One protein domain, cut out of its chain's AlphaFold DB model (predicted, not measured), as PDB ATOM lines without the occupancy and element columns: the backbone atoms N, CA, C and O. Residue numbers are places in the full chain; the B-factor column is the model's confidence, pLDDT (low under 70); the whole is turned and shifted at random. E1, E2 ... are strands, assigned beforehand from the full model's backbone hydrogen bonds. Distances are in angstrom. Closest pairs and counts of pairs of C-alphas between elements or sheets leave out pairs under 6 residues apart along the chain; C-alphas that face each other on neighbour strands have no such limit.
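This is residues 402 to 412 and 558 to 596 of the 729 residues of an uncharacterized protein of Clohesyomyces aquaticus (UniProt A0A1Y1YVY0). A twisted four-stranded sheet, E4 to E7, makes the body of this small domain, with a separate two-stranded hairpin, E1 and E2, standing off from it near E6 and the short strand E3 near E4 and E5. The printed part has 50 residues with seven named strands, E1 to E7 in chain order, and no named helix; the class is all strand. The larger sheet has the order E4 - E5 - E6 - E7 and the smaller E1 - E2, both antiparallel. The whole is compact, with a radius of gyration of the C-alphas of 10.3 A, and spans 30 by 20 by 19 A.

The larger sheet is a meander, each strand the antiparallel neighbour of the one before: E4, residues 566 to 568; E5, residues 571 to 577; E6, residues 583 to 587; and E7, residues 590 to 593. E4 and E7 are its edge strands. From edge to edge the strands' lines turn by 64 degrees. E5 and E6 form a hairpin at 164 degrees between directions, with N 574 and O 586 within hydrogen-bond range at 2.8 A. The hairpin of E6 and E7 has N 587 and O 590 at 2.8 A, and that of E4 and E5 has N 566 and O 573 at 2.8 A. Pairing is staggered: E5 pairs with E4 over residues 571 to 573 and with E6 over 573 to 577. E3, residues 558 to 560, pairs with no named strand; the closest C-alphas of E3 and E4 are those of Leu 560 and Ile 566, 6.1 A apart. E1, residues 404 to 406, and E2, residues 409 to 412, form a hairpin at 156 degrees, with N 406 and O 409 at 2.8 A. The closest C-alphas of E1 and E6 are those of Val 406 and Ile 587, 7.6 A apart. E2 and E3 are apart.

E5 is the longest strand, 19.5 A from C-alpha 571 at (161.365, 152.114, 155.986) to C-alpha 577. E6 measures 13.2 A, E7 10.3 A and E2 9.8 A; E1 and E3 measure 6.6 A each and E4 6.5 A. E1 begins with C-alpha 404 at (152.324, 142.294, 148.551), and E7 ends with C-alpha 593 at (144.940, 150.121, 149.482).

The two C-alphas farthest apart are those of Asp 569 and Ser 580, 30.0 A. Residues 413 to 557 are not printed, and C-alphas 412 and 558 are 11.0 A apart across this cut, which lies between E2 and E3. The links that are printed whole are tight. The mean pLDDT of the printed part is 86.2, and residue 596 alone is under 70.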
ATOM      1  N   PRO A 402     146.615 138.031 147.898       71.88
ATOM      2  CA  PRO A 402     147.817 138.013 147.077       71.88
ATOM      3  C   PRO A 402     149.033 138.535 147.873       71.88
ATOM      4  O   PRO A 402     148.889 139.458 148.679       71.88
ATOM      5  N   PRO A 403     150.248 137.997 147.643       77.69
ATOM      6  CA  PRO A 403     151.471 138.560 148.205       77.69
ATOM      7  C   PRO A 403     151.660 140.030 147.813       77.69
ATOM      8  O   PRO A 403     151.434 140.418 146.665       77.69
ATOM      9  N   VAL A 404     152.126 140.850 148.753       79.31
ATOM     10  CA  VAL A 404     152.324 142.294 148.551       79.31
ATOM     11  C   VAL A 404     153.808 142.571 148.395       79.31
ATOM     12  O   VAL A 404     154.595 142.228 149.271       79.31
ATOM     13  N   THR A 405     154.219 143.201 147.297       77.88
ATOM     14  CA  THR A 405     155.638 143.522 147.076       77.88
ATOM     15  C   THR A 405     155.941 144.964 147.484       77.88
ATOM     16  O   THR A 405     155.281 145.896 147.029       77.88
ATOM     17  N   VAL A 406     156.957 145.152 148.326       71.69
ATOM     18  CA  VAL A 406     157.476 146.442 148.797       71.69
ATOM     19  C   VAL A 406     158.934 146.572 148.359       71.69
ATOM     20  O   VAL A 406     159.826 145.957 148.938       71.69
ATOM     21  N   GLY A 407     159.209 147.361 147.318       85.00
ATOM     22  CA  GLY A 407     160.556 147.426 146.741       85.00
ATOM     23  C   GLY A 407     160.987 146.066 146.174       85.00
ATOM     24  O   GLY A 407     160.319 145.542 145.287       85.00
ATOM     25  N   SER A 408     162.088 145.496 146.675       82.62
ATOM     26  CA  SER A 408     162.569 144.148 146.312       82.62
ATOM     27  C   SER A 408     162.042 143.026 147.218       82.62
ATOM     28  O   SER A 408     162.514 141.896 147.119       82.62
ATOM     29  N   HIS A 409     161.112 143.333 148.125       79.94
ATOM     30  CA  HIS A 409     160.669 142.432 149.187       79.94
ATOM     31  C   HIS A 409     159.230 141.987 148.990       79.94
ATOM     32  O   HIS A 409     158.384 142.806 148.655       79.94
ATOM     33  N   THR A 410     158.930 140.717 149.254       81.31
ATOM     34  CA  THR A 410     157.572 140.166 149.145       81.31
ATOM     35  C   THR A 410     157.031 139.819 150.530       81.31
ATOM     36  O   THR A 410     157.641 139.046 151.267       81.31
ATOM     37  N   LEU A 411     155.886 140.403 150.874       77.06
ATOM     38  CA  LEU A 411     155.086 140.083 152.048       77.06
ATOM     39  C   LEU A 411     154.141 138.938 151.703       77.06
ATOM     40  O   LEU A 411     153.316 139.077 150.796       77.06
ATOM     41  N   ASN A 412     154.230 137.839 152.443       78.81
ATOM     42  CA  ASN A 412     153.332 136.705 152.254       78.81
ATOM     43  C   ASN A 412     152.218 136.752 153.306       78.81
ATOM     44  O   ASN A 412     152.521 136.914 154.496       78.81
ATOM     45  N   GLN A 558     159.368 138.713 160.914       86.50
ATOM     46  CA  GLN A 558     158.535 139.785 161.463       86.50
ATOM     47  C   GLN A 558     157.117 139.698 160.907       86.50
ATOM     48  O   GLN A 558     156.915 139.510 159.705       86.50
ATOM     49  N   THR A 559     156.143 139.895 161.788       86.56
ATOM     50  CA  THR A 559     154.725 139.870 161.441       86.56
ATOM     51  C   THR A 559     154.170 141.285 161.437       86.56
ATOM     52  O   THR A 559     154.235 142.002 162.434       86.56
ATOM     53  N   LEU A 560     153.633 141.686 160.293       89.56
ATOM     54  CA  LEU A 560     152.916 142.926 160.083       89.56
ATOM     55  C   LEU A 560     151.439 142.694 160.408       89.56
ATOM     56  O   LEU A 560     150.702 142.081 159.632       89.56
ATOM     57  N   ALA A 561     151.030 143.187 161.573       87.06
ATOM     58  CA  ALA A 561     149.645 143.195 162.028       87.06
ATOM     59  C   ALA A 561     149.057 144.617 161.926       87.06
ATOM     60  O   ALA A 561     149.810 145.599 161.995       87.06
ATOM     61  N   PRO A 562     147.727 144.768 161.789       84.19
ATOM     62  CA  PRO A 562     147.078 146.074 161.848       84.19
ATOM     63  C   PRO A 562     147.517 146.883 163.081       84.19
ATOM     64  O   PRO A 562     147.565 146.374 164.203       84.19
ATOM     65  N   GLY A 563     147.906 148.141 162.865       85.75
ATOM     66  CA  GLY A 563     148.378 149.047 163.920       85.75
ATOM     67  C   GLY A 563     149.801 148.793 164.443       85.75
ATOM     68  O   GLY A 563     150.278 149.575 165.263       85.75
ATOM     69  N   HIS A 564     150.502 147.762 163.958       89.38
ATOM     70  CA  HIS A 564     151.847 147.396 164.411       89.38
ATOM     71  C   HIS A 564     152.851 147.503 163.249       89.38
ATOM     72  O   HIS A 564     153.035 146.536 162.509       89.38
ATOM     73  N   PRO A 565     153.483 148.678 163.041       93.25
ATOM     74  CA  PRO A 565     154.464 148.851 161.977       93.25
ATOM     75  C   PRO A 565     155.691 147.950 162.168       93.25
ATOM     76  O   PRO A 565     156.216 147.839 163.276       93.25
ATOM     77  N   ILE A 566     156.207 147.399 161.070       92.94
ATOM     78  CA  ILE A 566     157.530 146.761 160.994       92.94
ATOM     79  C   ILE A 566     158.501 147.667 160.232       92.94
ATOM     80  O   ILE A 566     158.081 148.537 159.474       92.94
ATOM     81  N   THR A 567     159.810 147.489 160.420       94.62
ATOM     82  CA  THR A 567     160.820 148.236 159.648       94.62
ATOM     83  C   THR A 567     161.474 147.313 158.626       94.62
ATOM     84  O   THR A 567     162.118 146.338 159.009       94.62
ATOM     85  N   ILE A 568     161.352 147.642 157.339       92.38
ATOM     86  CA  ILE A 568     162.012 146.944 156.227       92.38
ATOM     87  C   ILE A 568     163.029 147.906 155.612       92.38
ATOM     88  O   ILE A 568     162.653 148.968 155.127       92.38
ATOM     89  N   ASP A 569     164.321 147.575 155.683       93.69
ATOM     90  CA  ASP A 569     165.428 148.406 155.173       93.69
ATOM     91  C   ASP A 569     165.391 149.878 155.634       93.69
ATOM     92  O   ASP A 569     165.695 150.807 154.889       93.69
ATOM     93  N   GLY A 570     165.000 150.107 156.891       92.06
ATOM     94  CA  GLY A 570     164.877 151.452 157.467       92.06
ATOM     95  C   GLY A 570     163.588 152.196 157.095       92.06
ATOM     96  O   GLY A 570     163.405 153.332 157.531       92.06
ATOM     97  N   ILE A 571     162.680 151.572 156.338       92.81
ATOM     98  CA  ILE A 571     161.365 152.114 155.986       92.81
ATOM     99  C   ILE A 571     160.300 151.446 156.860       92.81
ATOM    100  O   ILE A 571     160.190 150.222 156.895       92.81
ATOM    101  N   ALA A 572     159.502 152.249 157.567       94.88
ATOM    102  CA  ALA A 572     158.358 151.744 158.320       94.88
ATOM    103  C   ALA A 572     157.258 151.286 157.353       94.88
ATOM    104  O   ALA A 572     156.809 152.063 156.510       94.88
ATOM    105  N   VAL A 573     156.822 150.042 157.491       94.31
ATOM    106  CA  VAL A 573     155.672 149.467 156.796       94.31
ATOM    107  C   VAL A 573     154.595 149.204 157.839       94.31
ATOM    108  O   VAL A 573     154.902 148.607 158.867       94.31
ATOM    109  N   SER A 574     153.356 149.640 157.624       94.81
ATOM    110  CA  SER A 574     152.223 149.366 158.516       94.81
ATOM    111  C   SER A 574     150.983 148.921 157.754       94.81
ATOM    112  O   SER A 574     150.795 149.266 156.590       94.81
ATOM    113  N   LEU A 575     150.124 148.161 158.432       91.06
ATOM    114  CA  LEU A 575     148.752 147.901 158.005       91.06
ATOM    115  C   LEU A 575     147.807 148.786 158.811       91.06
ATOM    116  O   LEU A 575     147.923 148.879 160.036       91.06
ATOM    117  N   THR A 576     146.855 149.405 158.132       92.00
ATOM    118  CA  THR A 576     145.712 150.088 158.744       92.00
ATOM    119  C   THR A 576     144.454 149.748 157.963       92.00
ATOM    120  O   THR A 576     144.531 149.287 156.831       92.00
ATOM    121  N   THR A 577     143.294 150.009 158.537       87.25
ATOM    122  CA  THR A 577     142.035 150.089 157.797       87.25
ATOM    123  C   THR A 577     141.741 151.550 157.478       87.25
ATOM    124  O   THR A 577     142.008 152.431 158.302       87.25
ATOM    125  N   ASP A 578     141.252 151.832 156.272       87.81
ATOM    126  CA  ASP A 578     140.727 153.159 155.950       87.81
ATOM    127  C   ASP A 578     139.288 153.335 156.467       87.81
ATOM    128  O   ASP A 578     138.700 152.447 157.085       87.81
ATOM    129  N   SER A 579     138.691 154.503 156.215       83.25
ATOM    130  CA  SER A 579     137.317 154.798 156.635       83.25
ATOM    131  C   SER A 579     136.246 153.949 155.940       83.25
ATOM    132  O   SER A 579     135.093 153.991 156.363       83.25
ATOM    133  N   SER A 580     136.590 153.232 154.867       77.31
ATOM    134  CA  SER A 580     135.694 152.308 154.161       77.31
ATOM    135  C   SER A 580     135.801 150.866 154.667       77.31
ATOM    136  O   SER A 580     135.016 150.024 154.247       77.31
ATOM    137  N   GLY A 581     136.732 150.586 155.588       79.06
ATOM    138  CA  GLY A 581     137.016 149.232 156.064       79.06
ATOM    139  C   GLY A 581     137.989 148.457 155.173       79.06
ATOM    140  O   GLY A 581     138.256 147.292 155.456       79.06
ATOM    141  N   SER A 582     138.564 149.093 154.149       83.81
ATOM    142  CA  SER A 582     139.556 148.463 153.275       83.81
ATOM    143  C   SER A 582     140.918 148.415 153.962       83.81
ATOM    144  O   SER A 582     141.321 149.373 154.634       83.81
ATOM    145  N   THR A 583     141.661 147.323 153.778       84.31
ATOM    146  CA  THR A 583     143.022 147.206 154.322       84.31
ATOM    147  C   THR A 583     143.996 148.031 153.482       84.31
ATOM    148  O   THR A 583     144.127 147.843 152.275       84.31
ATOM    149  N   VAL A 584     144.723 148.941 154.120       90.19
ATOM    150  CA  VAL A 584     145.721 149.819 153.510       90.19
ATOM    151  C   VAL A 584     147.100 149.478 154.053       90.19
ATOM    152  O   VAL A 584     147.332 149.504 155.263       90.19
ATOM    153  N   VAL A 585     148.038 149.212 153.146       93.56
ATOM    154  CA  VAL A 585     149.464 149.131 153.462       93.56
ATOM    155  C   VAL A 585     150.073 150.521 153.325       93.56
ATOM    156  O   VAL A 585     149.983 151.152 152.273       93.56
ATOM    157  N   ILE A 586     150.713 151.006 154.382       93.44
ATOM    158  CA  ILE A 586     151.484 152.250 154.385       93.44
ATOM    159  C   ILE A 586     152.964 151.874 154.379       93.44
ATOM    160  O   ILE A 586     153.411 151.125 155.237       93.44
ATOM    161  N   ILE A 587     153.728 152.389 153.421       94.06
ATOM    162  CA  ILE A 587     155.173 152.183 153.271       94.06
ATOM    163  C   ILE A 587     155.833 153.561 153.300       94.06
ATOM    164  O   ILE A 587     155.808 154.313 152.320       94.06
ATOM    165  N   GLY A 588     156.414 153.915 154.442       93.94
ATOM    166  CA  GLY A 588     156.970 155.242 154.679       93.94
ATOM    167  C   GLY A 588     155.903 156.329 154.520       93.94
ATOM    168  O   GLY A 588     154.968 156.409 155.310       93.94
ATOM    169  N   SER A 589     156.053 157.178 153.501       92.25
ATOM    170  CA  SER A 589     155.100 158.244 153.159       92.25
ATOM    171  C   SER A 589     154.080 157.856 152.083       92.25
ATOM    172  O   SER A 589     153.227 158.671 151.736       92.25
ATOM    173  N   SER A 590     154.182 156.649 151.524       91.75
ATOM    174  CA  SER A 590     153.263 156.147 150.499       91.75
ATOM    175  C   SER A 590     152.232 155.222 151.130       91.75
ATOM    176  O   SER A 590     152.546 154.493 152.065       91.75
ATOM    177  N   SER A 591     151.013 155.215 150.608       94.06
ATOM    178  CA  SER A 591     149.974 154.263 150.999       94.06
ATOM    179  C   SER A 591     149.405 153.579 149.766       94.06
ATOM    180  O   SER A 591     149.250 154.202 148.715       94.06
ATOM    181  N   THR A 592     149.076 152.304 149.887       91.19
ATOM    182  CA  THR A 592     148.404 151.523 148.854       91.19
ATOM    183  C   THR A 592     147.300 150.729 149.522       91.19
ATOM    184  O   THR A 592     147.563 149.916 150.407       91.19
ATOM    185  N   THR A 593     146.058 150.989 149.125       89.38
ATOM    186  CA  THR A 593     144.940 150.121 149.482       89.38
ATOM    187  C   THR A 593     145.218 148.769 148.855       89.38
ATOM    188  O   THR A 593     145.426 148.681 147.641       89.38
ATOM    189  N   LEU A 594     145.310 147.733 149.685       80.81
ATOM    190  CA  LEU A 594     145.354 146.380 149.167       80.81
ATOM    191  C   LEU A 594     144.045 146.174 148.436       80.81
ATOM    192  O   LEU A 594     142.991 146.492 148.984       80.81
ATOM    193  N   ALA A 595     144.130 145.729 147.182       75.62
ATOM    194  CA  ALA A 595     142.933 145.346 146.464       75.62
ATOM    195  C   ALA A 595     142.162 144.407 147.386       75.62
ATOM    196  O   ALA A 595     142.746 143.437 147.889       75.62
ATOM    197  N   ASP A 596     140.890 144.731 147.637       57.12
ATOM    198  CA  ASP A 596     139.970 143.731 148.151       57.12
ATOM    199  C   ASP A 596     140.220 142.494 147.306       57.12
ATOM    200  O   ASP A 596     140.261 142.599 146.074       57.12
TER     201      ASP A 596